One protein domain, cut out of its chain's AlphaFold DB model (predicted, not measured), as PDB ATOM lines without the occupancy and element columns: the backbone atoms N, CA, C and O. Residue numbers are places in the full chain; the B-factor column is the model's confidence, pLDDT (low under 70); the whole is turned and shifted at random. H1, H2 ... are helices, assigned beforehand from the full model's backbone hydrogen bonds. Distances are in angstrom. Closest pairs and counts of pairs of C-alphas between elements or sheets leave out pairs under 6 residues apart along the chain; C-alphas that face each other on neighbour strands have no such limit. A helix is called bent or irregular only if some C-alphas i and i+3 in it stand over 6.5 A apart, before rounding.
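What this domain is: This is residues 144 to 244 of the 262 residues of an uncharacterized protein of Lophiotrema nucula (UniProt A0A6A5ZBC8). Five helices make a loose, flat zigzag round H2: H1 folds back on its first part, H5 crosses it, and short H3 leads into H4, which returns near H2. Residues 231 to 244 of H5 stick out as an arm. The printed part has 101 residues, with no named strand, and is all helix; its radius of gyration of the C-alphas is 16.4 A, its spans 45 by 44 by 19 A.

Where its parts are: H1, residues 146 to 157, begins at C-alpha (-56.320, -43.676, -2.325) and is irregular: C-alphas 154 and 157 are 7.6 A apart. H2 is residues 162 to 183, 31.0 A; H3 186 to 192; H4 196 to 214, 27.1 A. H5, residues 216 to 244, 42.2 A, ends at C-alpha (-38.008, -18.782, -32.627).

How they stand to each other: H1 and H2 form a helical hairpin, closest C-alphas Arg 156 and Glu 162, 6.2 A. H2 touches H5 with residues 169 to 177 alone, closest C-alphas Ala 173 and Val 226, 5.2 A, at a steep tilt of 69 degrees. Every O i to N i+4 pair is within hydrogen-bond range in H2, H3, H4 and H5, and 6 of 8 in H1.

The domain as a whole: The printed part has no cut, and the four links are tight. Residues 238 to 244 have pLDDT under 70.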
ATOM      1  N   CYS A 144     -57.332 -42.918  -9.863       86.00
ATOM      2  CA  CYS A 144     -57.133 -43.952  -8.851       86.00
ATOM      3  C   CYS A 144     -57.679 -43.491  -7.509       86.00
ATOM      4  O   CYS A 144     -57.526 -42.329  -7.120       86.00
ATOM      5  N   SER A 145     -58.264 -44.423  -6.772       89.94
ATOM      6  CA  SER A 145     -58.582 -44.230  -5.366       89.94
ATOM      7  C   SER A 145     -57.311 -44.222  -4.506       89.94
ATOM      8  O   SER A 145     -56.261 -44.746  -4.886       89.94
ATOM      9  N   LEU A 146     -57.409 -43.643  -3.305       90.44
ATOM     10  CA  LEU A 146     -56.320 -43.676  -2.325       90.44
ATOM     11  C   LEU A 146     -55.932 -45.117  -1.953       90.44
ATOM     12  O   LEU A 146     -54.746 -45.403  -1.814       90.44
ATOM     13  N   GLU A 147     -56.916 -46.008  -1.823       92.69
ATOM     14  CA  GLU A 147     -56.702 -47.421  -1.486       92.69
ATOM     15  C   GLU A 147     -55.854 -48.116  -2.557       92.69
ATOM     16  O   GLU A 147     -54.850 -48.746  -2.241       92.69
ATOM     17  N   GLU A 148     -56.160 -47.902  -3.837       91.12
ATOM     18  CA  GLU A 148     -55.371 -48.466  -4.936       91.12
ATOM     19  C   GLU A 148     -53.935 -47.927  -4.965       91.12
ATOM     20  O   GLU A 148     -52.985 -48.674  -5.198       91.12
ATOM     21  N   ILE A 149     -53.746 -46.632  -4.701       91.38
ATOM     22  CA  ILE A 149     -52.408 -46.029  -4.622       91.38
ATOM     23  C   ILE A 149     -51.614 -46.645  -3.460       91.38
ATOM     24  O   ILE A 149     -50.429 -46.958  -3.614       91.38
ATOM     25  N   GLN A 150     -52.257 -46.826  -2.305       93.12
ATOM     26  CA  GLN A 150     -51.666 -47.443  -1.118       93.12
ATOM     27  C   GLN A 150     -51.273 -48.894  -1.372       93.12
ATOM     28  O   GLN A 150     -50.152 -49.291  -1.039       93.12
ATOM     29  N   ASP A 151     -52.152 -49.660  -2.006       91.25
ATOM     30  CA  ASP A 151     -51.910 -51.057  -2.326       91.25
ATOM     31  C   ASP A 151     -50.717 -51.207  -3.267       91.25
ATOM     32  O   ASP A 151     -49.769 -51.925  -2.950       91.25
ATOM     33  N   ILE A 152     -50.676 -50.451  -4.367       91.88
ATOM     34  CA  ILE A 152     -49.543 -50.493  -5.299       91.88
ATOM     35  C   ILE A 152     -48.248 -50.038  -4.612       91.88
ATOM     36  O   ILE A 152     -47.184 -50.629  -4.821       91.88
ATOM     37  N   TRP A 153     -48.312 -49.024  -3.744       92.81
ATOM     38  CA  TRP A 153     -47.157 -48.581  -2.961       92.81
ATOM     39  C   TRP A 153     -46.669 -49.639  -1.960       92.81
ATOM     40  O   TRP A 153     -45.463 -49.749  -1.701       92.81
ATOM     41  N   SER A 154     -47.568 -50.446  -1.398       90.81
ATOM     42  CA  SER A 154     -47.212 -51.543  -0.492       90.81
ATOM     43  C   SER A 154     -46.313 -52.581  -1.180       90.81
ATOM     44  O   SER A 154     -45.398 -53.125  -0.559       90.81
ATOM     45  N   LEU A 155     -46.479 -52.746  -2.496       87.25
ATOM     46  CA  LEU A 155     -45.735 -53.693  -3.320       87.25
ATOM     47  C   LEU A 155     -44.330 -53.206  -3.720       87.25
ATOM     48  O   LEU A 155     -43.597 -53.948  -4.371       87.25
ATOM     49  N   ARG A 156     -43.912 -51.989  -3.340       89.75
ATOM     50  CA  ARG A 156     -42.654 -51.341  -3.790       89.75
ATOM     51  C   ARG A 156     -41.356 -52.095  -3.503       89.75
ATOM     52  O   ARG A 156     -40.326 -51.786  -4.091       89.75
ATOM     53  N   HIS A 157     -41.376 -53.032  -2.562       84.06
ATOM     54  CA  HIS A 157     -40.191 -53.814  -2.192       84.06
ATOM     55  C   HIS A 157     -39.933 -54.979  -3.153       84.06
ATOM     56  O   HIS A 157     -38.897 -55.635  -3.064       84.06
ATOM     57  N   LEU A 158     -40.872 -55.248  -4.062       82.25
ATOM     58  CA  LEU A 158     -40.788 -56.336  -5.023       82.25
ATOM     59  C   LEU A 158     -40.057 -55.866  -6.298       82.25
ATOM     60  O   LEU A 158     -40.299 -54.770  -6.796       82.25
ATOM     61  N   PRO A 159     -39.164 -56.683  -6.879       72.50
ATOM     62  CA  PRO A 159     -38.287 -56.239  -7.967       72.50
ATOM     63  C   PRO A 159     -39.024 -55.931  -9.280       72.50
ATOM     64  O   PRO A 159     -38.556 -55.123 -10.077       72.50
ATOM     65  N   PHE A 160     -40.178 -56.556  -9.514       78.00
ATOM     66  CA  PHE A 160     -40.975 -56.390 -10.734       78.00
ATOM     67  C   PHE A 160     -41.979 -55.229 -10.654       78.00
ATOM     68  O   PHE A 160     -42.604 -54.897 -11.658       78.00
ATOM     69  N   THR A 161     -42.141 -54.597  -9.487       85.38
ATOM     70  CA  THR A 161     -43.188 -53.585  -9.268       85.38
ATOM     71  C   THR A 161     -42.706 -52.156  -9.460       85.38
ATOM     72  O   THR A 161     -43.529 -51.259  -9.616       85.38
ATOM     73  N   GLU A 162     -41.390 -51.926  -9.535       88.69
ATOM     74  CA  GLU A 162     -40.805 -50.581  -9.644       88.69
ATOM     75  C   GLU A 162     -41.346 -49.799 -10.849       88.69
ATOM     76  O   GLU A 162     -41.519 -48.585 -10.767       88.69
ATOM     77  N   LYS A 163     -41.678 -50.479 -11.954       87.81
ATOM     78  CA  LYS A 163     -42.291 -49.833 -13.121       87.81
ATOM     79  C   LYS A 163     -43.673 -49.262 -12.795       87.81
ATOM     80  O   LYS A 163     -43.928 -48.095 -13.078       87.81
ATOM     81  N   PHE A 164     -44.526 -50.057 -12.155       92.00
ATOM     82  CA  PHE A 164     -45.875 -49.663 -11.744       92.00
ATOM     83  C   PHE A 164     -45.842 -48.595 -10.648       92.00
ATOM     84  O   PHE A 164     -46.540 -47.587 -10.737       92.00
ATOM     85  N   VAL A 165     -44.946 -48.747  -9.668       92.25
ATOM     86  CA  VAL A 165     -44.688 -47.723  -8.646       92.25
ATOM     87  C   VAL A 165     -44.226 -46.418  -9.296       92.25
ATOM     88  O   VAL A 165     -44.705 -45.348  -8.935       92.25
ATOM     89  N   GLY A 166     -43.335 -46.485 -10.287       92.19
ATOM     90  CA  GLY A 166     -42.894 -45.323 -11.055       92.19
ATOM     91  C   GLY A 166     -44.040 -44.622 -11.788       92.19
ATOM     92  O   GLY A 166     -44.074 -43.392 -11.819       92.19
ATOM     93  N   MET A 167     -44.999 -45.377 -12.334       92.31
ATOM     94  CA  MET A 167     -46.203 -44.818 -12.957       92.31
ATOM     95  C   MET A 167     -47.066 -44.078 -11.932       92.31
ATOM     96  O   MET A 167     -47.384 -42.915 -12.161       92.31
ATOM     97  N   ILE A 168     -47.339 -44.680 -10.769       93.88
ATOM     98  CA  ILE A 168     -48.081 -44.026  -9.677       93.88
ATOM     99  C   ILE A 168     -47.370 -42.757  -9.189       93.88
ATOM    100  O   ILE A 168     -47.997 -41.707  -9.061       93.88
ATOM    101  N   VAL A 169     -46.051 -42.809  -8.974       94.12
ATOM    102  CA  VAL A 169     -45.251 -41.641  -8.565       94.12
ATOM    103  C   VAL A 169     -45.341 -40.517  -9.596       94.12
ATOM    104  O   VAL A 169     -45.479 -39.351  -9.226       94.12
ATOM    105  N   ASN A 170     -45.265 -40.848 -10.887       93.19
ATOM    106  CA  ASN A 170     -45.384 -39.859 -11.953       93.19
ATOM    107  C   ASN A 170     -46.786 -39.254 -12.008       93.19
ATOM    108  O   ASN A 170     -46.902 -38.041 -12.154       93.19
ATOM    109  N   THR A 171     -47.832 -40.062 -11.845       91.62
ATOM    110  CA  THR A 171     -49.210 -39.574 -11.777       91.62
ATOM    111  C   THR A 171     -49.386 -38.617 -10.608       91.62
ATOM    112  O   THR A 171     -49.791 -37.479 -10.821       91.62
ATOM    113  N   LEU A 172     -48.965 -38.998  -9.398       93.00
ATOM    114  CA  LEU A 172     -48.989 -38.107  -8.235       93.00
ATOM    115  C   LEU A 172     -48.228 -36.801  -8.509       93.00
ATOM    116  O   LEU A 172     -48.725 -35.720  -8.209       93.00
ATOM    117  N   ALA A 173     -47.053 -36.863  -9.140       92.25
ATOM    118  CA  ALA A 173     -46.297 -35.663  -9.495       92.25
ATOM    119  C   ALA A 173     -47.049 -34.746 -10.480       92.25
ATOM    120  O   ALA A 173     -47.044 -33.524 -10.302       92.25
ATOM    121  N   VAL A 174     -47.715 -35.311 -11.493       90.31
ATOM    122  CA  VAL A 174     -48.561 -34.549 -12.427       90.31
ATOM    123  C   VAL A 174     -49.722 -33.896 -11.680       90.31
ATOM    124  O   VAL A 174     -49.880 -32.675 -11.771       90.31
ATOM    125  N   HIS A 175     -50.453 -34.669 -10.874       88.00
ATOM    126  CA  HIS A 175     -51.554 -34.169 -10.050       88.00
ATOM    127  C   HIS A 175     -51.091 -33.047  -9.111       88.00
ATOM    128  O   HIS A 175     -51.730 -32.003  -9.055       88.00
ATOM    129  N   SER A 176     -49.925 -33.174  -8.467       89.00
ATOM    130  CA  SER A 176     -49.347 -32.135  -7.594       89.00
ATOM    131  C   SER A 176     -49.173 -30.797  -8.314       89.00
ATOM    132  O   SER A 176     -49.550 -29.730  -7.816       89.00
ATOM    133  N   ILE A 177     -48.607 -30.852  -9.523       87.19
ATOM    134  CA  ILE A 177     -48.343 -29.678 -10.355       87.19
ATOM    135  C   ILE A 177     -49.658 -29.036 -10.813       87.19
ATOM    136  O   ILE A 177     -49.746 -27.808 -10.905       87.19
ATOM    137  N   GLU A 178     -50.659 -29.837 -11.165       85.81
ATOM    138  CA  GLU A 178     -51.965 -29.357 -11.619       85.81
ATOM    139  C   GLU A 178     -52.781 -28.759 -10.475       85.81
ATOM    140  O   GLU A 178     -53.229 -27.613 -10.581       85.81
ATOM    141  N   PHE A 179     -52.858 -29.464  -9.351       84.69
ATOM    142  CA  PHE A 179     -53.514 -29.031  -8.123       84.69
ATOM    143  C   PHE A 179     -52.937 -27.704  -7.614       84.69
ATOM    144  O   PHE A 179     -53.676 -26.744  -7.380       84.69
ATOM    145  N   SER A 180     -51.606 -27.581  -7.582       84.56
ATOM    146  CA  SER A 180     -50.921 -26.339  -7.198       84.56
ATOM    147  C   SER A 180     -51.277 -25.157  -8.108       84.56
ATOM    148  O   SER A 180     -51.399 -24.023  -7.645       84.56
ATOM    149  N   LYS A 181     -51.461 -25.369  -9.418       83.44
ATOM    150  CA  LYS A 181     -51.899 -24.290 -10.327       83.44
ATOM    151  C   LYS A 181     -53.365 -23.930 -10.110       83.44
ATOM    152  O   LYS A 181     -53.726 -22.757 -10.205       83.44
ATOM    153  N   MET A 182     -54.196 -24.936  -9.856       80.69
ATOM    154  CA  MET A 182     -55.635 -24.782  -9.698       80.69
ATOM    155  C   MET A 182     -55.966 -23.963  -8.444       80.69
ATOM    156  O   MET A 182     -56.634 -22.933  -8.555       80.69
ATOM    157  N   ILE A 183     -55.404 -24.334  -7.289       80.50
ATOM    158  CA  ILE A 183     -55.654 -23.672  -5.994       80.50
ATOM    159  C   ILE A 183     -55.226 -22.204  -5.988       80.50
ATOM    160  O   ILE A 183     -55.883 -21.359  -5.380       80.50
ATOM    161  N   ASN A 184     -54.155 -21.873  -6.707       76.12
ATOM    162  CA  ASN A 184     -53.637 -20.507  -6.782       76.12
ATOM    163  C   ASN A 184     -54.477 -19.573  -7.677       76.12
ATOM    164  O   ASN A 184     -54.137 -18.402  -7.853       76.12
ATOM    165  N   THR A 185     -55.583 -20.055  -8.251       82.00
ATOM    166  CA  THR A 185     -56.464 -19.248  -9.099       82.00
ATOM    167  C   THR A 185     -57.612 -18.649  -8.281       82.00
ATOM    168  O   THR A 185     -58.432 -19.369  -7.723       82.00
ATOM    169  N   ARG A 186     -57.771 -17.317  -8.293       73.25
ATOM    170  CA  ARG A 186     -58.848 -16.606  -7.558       73.25
ATOM    171  C   ARG A 186     -60.265 -17.123  -7.864       73.25
ATOM    172  O   ARG A 186     -61.119 -17.155  -6.987       73.25
ATOM    173  N   LYS A 187     -60.512 -17.551  -9.109       75.06
ATOM    174  CA  LYS A 187     -61.794 -18.144  -9.538       75.06
ATOM    175  C   LYS A 187     -62.077 -19.500  -8.886       75.06
ATOM    176  O   LYS A 187     -63.237 -19.859  -8.736       75.06
ATOM    177  N   PHE A 188     -61.032 -20.250  -8.543       77.94
ATOM    178  CA  PHE A 188     -61.156 -21.547  -7.892       77.94
ATOM    179  C   PHE A 188     -61.575 -21.383  -6.431       77.94
ATOM    180  O   PHE A 188     -62.547 -21.996  -6.014       77.94
ATOM    181  N   GLN A 189     -60.928 -20.466  -5.706       75.62
ATOM    182  CA  GLN A 189     -61.259 -20.152  -4.309       75.62
ATOM    183  C   GLN A 189     -62.726 -19.728  -4.148       75.62
ATOM    184  O   GLN A 189     -63.431 -20.257  -3.299       75.62
ATOM    185  N   GLN A 190     -63.223 -18.861  -5.036       74.38
ATOM    186  CA  GLN A 190     -64.627 -18.427  -5.016       74.38
ATOM    187  C   GLN A 190     -65.621 -19.551  -5.341       74.38
ATOM    188  O   GLN A 190     -66.718 -19.569  -4.796       74.38
ATOM    189  N   ARG A 191     -65.266 -20.479  -6.241       77.50
ATOM    190  CA  ARG A 191     -66.134 -21.617  -6.589       77.50
ATOM    191  C   ARG A 191     -66.154 -22.680  -5.498       77.50
ATOM    192  O   ARG A 191     -67.218 -23.227  -5.232       77.50
ATOM    193  N   ALA A 192     -65.012 -22.933  -4.864       76.69
ATOM    194  CA  ALA A 192     -64.883 -23.908  -3.787       76.69
ATOM    195  C   ALA A 192     -65.756 -23.561  -2.572       76.69
ATOM    196  O   ALA A 192     -66.205 -24.462  -1.883       76.69
ATOM    197  N   GLU A 193     -66.058 -22.286  -2.320       75.56
ATOM    198  CA  GLU A 193     -66.971 -21.885  -1.237       75.56
ATOM    199  C   GLU A 193     -68.449 -22.184  -1.546       75.56
ATOM    200  O   GLU A 193     -69.259 -22.309  -0.632       75.56
ATOM    201  N   THR A 194     -68.806 -22.309  -2.826       82.69
ATOM    202  CA  THR A 194     -70.206 -22.403  -3.279       82.69
ATOM    203  C   THR A 194     -70.604 -23.773  -3.827       82.69
ATOM    204  O   THR A 194     -71.792 -24.075  -3.894       82.69
ATOM    205  N   ASP A 195     -69.635 -24.583  -4.252       86.88
ATOM    206  CA  ASP A 195     -69.858 -25.851  -4.945       86.88
ATOM    207  C   ASP A 195     -69.485 -27.037  -4.041       86.88
ATOM    208  O   ASP A 195     -68.309 -27.299  -3.783       86.88
ATOM    209  N   LEU A 196     -70.506 -27.755  -3.564       85.69
ATOM    210  CA  LEU A 196     -70.353 -28.905  -2.666       85.69
ATOM    211  C   LEU A 196     -69.629 -30.088  -3.325       85.69
ATOM    212  O   LEU A 196     -68.907 -30.815  -2.646       85.69
ATOM    213  N   GLU A 197     -69.795 -30.290  -4.634       84.19
ATOM    214  CA  GLU A 197     -69.128 -31.391  -5.338       84.19
ATOM    215  C   GLU A 197     -67.631 -31.098  -5.472       84.19
ATOM    216  O   GLU A 197     -66.789 -31.965  -5.234       84.19
ATOM    217  N   LEU A 198     -67.290 -29.838  -5.752       83.31
ATOM    218  CA  LEU A 198     -65.904 -29.385  -5.786       83.31
ATOM    219  C   LEU A 198     -65.223 -29.503  -4.413       83.31
ATOM    220  O   LEU A 198     -64.059 -29.899  -4.344       83.31
ATOM    221  N   GLN A 199     -65.936 -29.198  -3.323       83.44
ATOM    222  CA  GLN A 199     -65.430 -29.401  -1.958       83.44
ATOM    223  C   GLN A 199     -65.134 -30.872  -1.678       83.44
ATOM    224  O   GLN A 199     -64.054 -31.195  -1.187       83.44
ATOM    225  N   ARG A 200     -66.044 -31.777  -2.049       85.25
ATOM    226  CA  ARG A 200     -65.843 -33.217  -1.845       85.25
ATOM    227  C   ARG A 200     -64.624 -33.742  -2.606       85.25
ATOM    228  O   ARG A 200     -63.868 -34.552  -2.079       85.25
ATOM    229  N   GLN A 201     -64.416 -33.275  -3.835       83.31
ATOM    230  CA  GLN A 201     -63.238 -33.633  -4.632       83.31
ATOM    231  C   GLN A 201     -61.944 -33.088  -4.012       83.31
ATOM    232  O   GLN A 201     -60.952 -33.810  -3.931       83.31
ATOM    233  N   LEU A 202     -61.970 -31.850  -3.510       84.88
ATOM    234  CA  LEU A 202     -60.852 -31.254  -2.775       84.88
ATOM    235  C   LEU A 202     -60.502 -32.042  -1.512       84.88
ATOM    236  O   LEU A 202     -59.324 -32.264  -1.255       84.88
ATOM    237  N   GLU A 203     -61.491 -32.481  -0.736       86.56
ATOM    238  CA  GLU A 203     -61.258 -33.296   0.461       86.56
ATOM    239  C   GLU A 203     -60.572 -34.626   0.128       86.56
ATOM    240  O   GLU A 203     -59.664 -35.045   0.846       86.56
ATOM    241  N   LEU A 204     -60.975 -35.283  -0.964       85.69
ATOM    242  CA  LEU A 204     -60.334 -36.519  -1.422       85.69
ATOM    243  C   LEU A 204     -58.878 -36.278  -1.834       85.69
ATOM    244  O   LEU A 204     -57.996 -37.022  -1.411       85.69
ATOM    245  N   GLU A 205     -58.617 -35.217  -2.597       87.06
ATOM    246  CA  GLU A 205     -57.259 -34.820  -2.979       87.06
ATOM    247  C   GLU A 205     -56.401 -34.488  -1.751       87.06
ATOM    248  O   GLU A 205     -55.282 -34.980  -1.621       87.06
ATOM    249  N   VAL A 206     -56.929 -33.717  -0.795       88.56
ATOM    250  CA  VAL A 206     -56.222 -33.388   0.454       88.56
ATOM    251  C   VAL A 206     -55.862 -34.653   1.227       88.56
ATOM    252  O   VAL A 206     -54.720 -34.774   1.658       88.56
ATOM    253  N   ARG A 207     -56.768 -35.635   1.336       91.19
ATOM    254  CA  ARG A 207     -56.465 -36.923   1.986       91.19
ATOM    255  C   ARG A 207     -55.327 -37.676   1.302       91.19
ATOM    256  O   ARG A 207     -54.495 -38.270   1.987       91.19
ATOM    257  N   ILE A 208     -55.274 -37.657  -0.033       91.19
ATOM    258  CA  ILE A 208     -54.163 -38.258  -0.782       91.19
ATOM    259  C   ILE A 208     -52.854 -37.557  -0.408       91.19
ATOM    260  O   ILE A 208     -51.878 -38.229  -0.076       91.19
ATOM    261  N   TRP A 209     -52.833 -36.223  -0.395       91.19
ATOM    262  CA  TRP A 209     -51.634 -35.448  -0.064       91.19
ATOM    263  C   TRP A 209     -51.192 -35.595   1.395       91.19
ATOM    264  O   TRP A 209     -49.998 -35.747   1.643       91.19
ATOM    265  N   GLU A 210     -52.125 -35.631   2.346       92.56
ATOM    266  CA  GLU A 210     -51.842 -35.909   3.759       92.56
ATOM    267  C   GLU A 210     -51.175 -37.277   3.940       92.56
ATOM    268  O   GLU A 210     -50.190 -37.408   4.671       92.56
ATOM    269  N   TRP A 211     -51.669 -38.298   3.235       94.81
ATOM    270  CA  TRP A 211     -51.059 -39.622   3.256       94.81
ATOM    271  C   TRP A 211     -49.665 -39.631   2.608       94.81
ATOM    272  O   TRP A 211     -48.720 -40.160   3.203       94.81
ATOM    273  N   VAL A 212     -49.502 -39.005   1.434       93.12
ATOM    274  CA  VAL A 212     -48.194 -38.874   0.762       93.12
ATOM    275  C   VAL A 212     -47.178 -38.187   1.677       93.12
ATOM    276  O   VAL A 212     -46.029 -38.625   1.750       93.12
ATOM    277  N   ASP A 213     -47.592 -37.151   2.410       91.25
ATOM    278  CA  ASP A 213     -46.737 -36.434   3.355       91.25
ATOM    279  C   ASP A 213     -46.327 -37.278   4.571       91.25
ATOM    280  O   ASP A 213     -45.214 -37.111   5.087       91.25
ATOM    281  N   GLY A 214     -47.180 -38.213   4.994       92.00
ATOM    282  CA  GLY A 214     -46.858 -39.214   6.013       92.00
ATOM    283  C   GLY A 214     -45.811 -40.239   5.554       92.00
ATOM    284  O   GLY A 214     -44.985 -40.694   6.351       92.00
ATOM    285  N   GLU A 215     -45.776 -40.563   4.260       94.38
ATOM    286  CA  GLU A 215     -44.883 -41.560   3.661       94.38
ATOM    287  C   GLU A 215     -43.582 -40.940   3.118       94.38
ATOM    288  O   GLU A 215     -43.432 -40.651   1.928       94.38
ATOM    289  N   ARG A 216     -42.563 -40.793   3.982       92.69
ATOM    290  CA  ARG A 216     -41.284 -40.114   3.651       92.69
ATOM    291  C   ARG A 216     -40.632 -40.560   2.335       92.69
ATOM    292  O   ARG A 216     -40.100 -39.729   1.600       92.69
ATOM    293  N   GLN A 217     -40.615 -41.866   2.055       94.00
ATOM    294  CA  GLN A 217     -40.006 -42.400   0.830       94.00
ATOM    295  C   GLN A 217     -40.809 -42.023  -0.418       94.00
ATOM    296  O   GLN A 217     -40.212 -41.685  -1.442       94.00
ATOM    297  N   LEU A 218     -42.141 -42.071  -0.332       94.12
ATOM    298  CA  LEU A 218     -43.027 -41.698  -1.427       94.12
ATOM    299  C   LEU A 218     -42.900 -40.207  -1.715       94.12
ATOM    300  O   LEU A 218     -42.600 -39.835  -2.849       94.12
ATOM    301  N   LYS A 219     -43.009 -39.375  -0.674       94.31
ATOM    302  CA  LYS A 219     -42.834 -37.923  -0.764       94.31
ATOM    303  C   LYS A 219     -41.548 -37.545  -1.492       94.31
ATOM    304  O   LYS A 219     -41.590 -36.824  -2.484       94.31
ATOM    305  N   ALA A 220     -40.411 -38.098  -1.068       94.69
ATOM    306  CA  ALA A 220     -39.123 -37.806  -1.694       94.69
ATOM    307  C   ALA A 220     -39.077 -38.204  -3.183       94.69
ATOM    308  O   ALA A 220     -38.467 -37.510  -4.001       94.69
ATOM    309  N   ARG A 221     -39.717 -39.321  -3.560       95.81
ATOM    310  CA  ARG A 221     -39.811 -39.753  -4.964       95.81
ATOM    311  C   ARG A 221     -40.712 -38.823  -5.782       95.81
ATOM    312  O   ARG A 221     -40.318 -38.449  -6.887       95.81
ATOM    313  N   VAL A 222     -41.857 -38.413  -5.237       94.81
ATOM    314  CA  VAL A 222     -42.789 -37.475  -5.882       94.81
ATOM    315  C   VAL A 222     -42.135 -36.106  -6.069       94.81
ATOM    316  O   VAL A 222     -42.094 -35.604  -7.188       94.81
ATOM    317  N   GLU A 223     -41.516 -35.534  -5.034       93.88
ATOM    318  CA  GLU A 223     -40.798 -34.252  -5.120       93.88
ATOM    319  C   GLU A 223     -39.676 -34.289  -6.166       93.88
ATOM    320  O   GLU A 223     -39.498 -33.354  -6.955       93.88
ATOM    321  N   LYS A 224     -38.928 -35.400  -6.224       95.12
ATOM    322  CA  LYS A 224     -37.904 -35.609  -7.251       95.12
ATOM    323  C   LYS A 224     -38.517 -35.636  -8.652       95.12
ATOM    324  O   LYS A 224     -37.957 -35.009  -9.555       95.12
ATOM    325  N   ALA A 225     -39.634 -36.336  -8.847       92.94
ATOM    326  CA  ALA A 225     -40.337 -36.397 -10.127       92.94
ATOM    327  C   ALA A 225     -40.862 -35.014 -10.550       92.94
ATOM    328  O   ALA A 225     -40.572 -34.574 -11.664       92.94
ATOM    329  N   VAL A 226     -41.498 -34.270  -9.639       92.38
ATOM    330  CA  VAL A 226     -41.933 -32.879  -9.860       92.38
ATOM    331  C   VAL A 226     -40.752 -32.004 -10.294       92.38
ATOM    332  O   VAL A 226     -40.803 -31.342 -11.334       92.38
ATOM    333  N   GLY A 227     -39.635 -32.056  -9.562       90.69
ATOM    334  CA  GLY A 227     -38.434 -31.290  -9.890       90.69
ATOM    335  C   GLY A 227     -37.824 -31.647 -11.253       90.69
ATOM    336  O   GLY A 227     -37.286 -30.773 -11.941       90.69
ATOM    337  N   MET A 228     -37.905 -32.912 -11.675       90.94
ATOM    338  CA  MET A 228     -37.470 -33.353 -13.007       90.94
ATOM    339  C   MET A 228     -38.397 -32.822 -14.106       90.94
ATOM    340  O   MET A 228     -37.903 -32.234 -15.073       90.94
ATOM    341  N   MET A 229     -39.715 -32.932 -13.924       90.31
ATOM    342  CA  MET A 229     -40.721 -32.423 -14.863       90.31
ATOM    343  C   MET A 229     -40.602 -30.906 -15.059       90.31
ATOM    344  O   MET A 229     -40.638 -30.405 -16.187       90.31
ATOM    345  N   GLU A 230     -40.374 -30.144 -13.986       88.38
ATOM    346  CA  GLU A 230     -40.140 -28.703 -14.092       88.38
ATOM    347  C   GLU A 230     -38.861 -28.358 -14.863       88.38
ATOM    348  O   GLU A 230     -38.858 -27.447 -15.701       88.38
ATOM    349  N   LYS A 231     -37.756 -29.069 -14.594       88.19
ATOM    350  CA  LYS A 231     -36.486 -28.874 -15.312       88.19
ATOM    351  C   LYS A 231     -36.655 -29.154 -16.801       88.19
ATOM    352  O   LYS A 231     -36.144 -28.395 -17.627       88.19
ATOM    353  N   GLU A 232     -37.376 -30.211 -17.148       82.81
ATOM    354  CA  GLU A 232     -37.650 -30.588 -18.531       82.81
ATOM    355  C   GLU A 232     -38.523 -29.549 -19.239       82.81
ATOM    356  O   GLU A 232     -38.152 -29.053 -20.307       82.81
ATOM    357  N   LYS A 233     -39.582 -29.068 -18.580       80.75
ATOM    358  CA  LYS A 233     -40.401 -27.956 -19.082       80.75
ATOM    359  C   LYS A 233     -39.568 -26.698 -19.351       80.75
ATOM    360  O   LYS A 233     -39.725 -26.057 -20.392       80.75
ATOM    361  N   ARG A 234     -38.637 -26.345 -18.455       79.56
ATOM    362  CA  ARG A 234     -37.721 -25.200 -18.648       79.56
ATOM    363  C   ARG A 234     -36.790 -25.409 -19.848       79.56
ATOM    364  O   ARG A 234     -36.574 -24.463 -20.609       79.56
ATOM    365  N   LYS A 235     -36.271 -26.628 -20.060       77.44
ATOM    366  CA  LYS A 235     -35.451 -26.973 -21.238       77.44
ATOM    367  C   LYS A 235     -36.241 -26.833 -22.539       77.44
ATOM    368  O   LYS A 235     -35.749 -26.194 -23.469       77.44
ATOM    369  N   VAL A 236     -37.466 -27.357 -22.594       73.94
ATOM    370  CA  VAL A 236     -38.341 -27.253 -23.776       73.94
ATOM    371  C   VAL A 236     -38.645 -25.790 -24.104       73.94
ATOM    372  O   VAL A 236     -38.448 -25.370 -25.244       73.94
ATOM    373  N   THR A 237     -39.018 -24.976 -23.110       71.31
ATOM    374  CA  THR A 237     -39.283 -23.539 -23.311       71.31
ATOM    375  C   THR A 237     -38.039 -22.767 -23.761       71.31
ATOM    376  O   THR A 237     -38.129 -21.855 -24.583       71.31
ATOM    377  N   ARG A 238     -36.849 -23.117 -23.257       69.56
ATOM    378  CA  ARG A 238     -35.590 -22.502 -23.706       69.56
ATOM    379  C   ARG A 238     -35.280 -22.873 -25.159       69.56
ATOM    380  O   ARG A 238     -34.942 -21.994 -25.949       69.56
ATOM    381  N   ASN A 239     -35.447 -24.141 -25.526       68.19
ATOM    382  CA  ASN A 239     -35.197 -24.626 -26.883       68.19
ATOM    383  C   ASN A 239     -36.207 -24.071 -27.898       68.19
ATOM    384  O   ASN A 239     -35.818 -23.733 -29.016       68.19
ATOM    385  N   SER A 240     -37.478 -23.912 -27.519       67.19
ATOM    386  CA  SER A 240     -38.493 -23.293 -28.379       67.19
ATOM    387  C   SER A 240     -38.234 -21.796 -28.588       67.19
ATOM    388  O   SER A 240     -38.309 -21.323 -29.723       67.19
ATOM    389  N   LYS A 241     -37.828 -21.061 -27.539       63.69
ATOM    390  CA  LYS A 241     -37.377 -19.662 -27.656       63.69
ATOM    391  C   LYS A 241     -36.165 -19.532 -28.580       63.69
ATOM    392  O   LYS A 241     -36.171 -18.682 -29.464       63.69
ATOM    393  N   LEU A 242     -35.160 -20.399 -28.436       64.81
ATOM    394  CA  LEU A 242     -33.976 -20.398 -29.304       64.81
ATOM    395  C   LEU A 242     -34.315 -20.720 -30.766       64.81
ATOM    396  O   LEU A 242     -33.758 -20.096 -31.667       64.81
ATOM    397  N   ARG A 243     -35.248 -21.648 -31.021       59.91
ATOM    398  CA  ARG A 243     -35.750 -21.921 -32.377       59.91
ATOM    399  C   ARG A 243     -36.483 -20.716 -32.971       59.91
ATOM    400  O   ARG A 243     -36.202 -20.384 -34.116       59.91
ATOM    401  N   ARG A 244     -37.333 -20.025 -32.196       60.19
ATOM    402  CA  ARG A 244     -38.008 -18.782 -32.627       60.19
ATOM    403  C   ARG A 244     -37.029 -17.653 -32.951       60.19
ATOM    404  O   ARG A 244     -37.212 -16.957 -33.942       60.19
TER     405      ARG A 244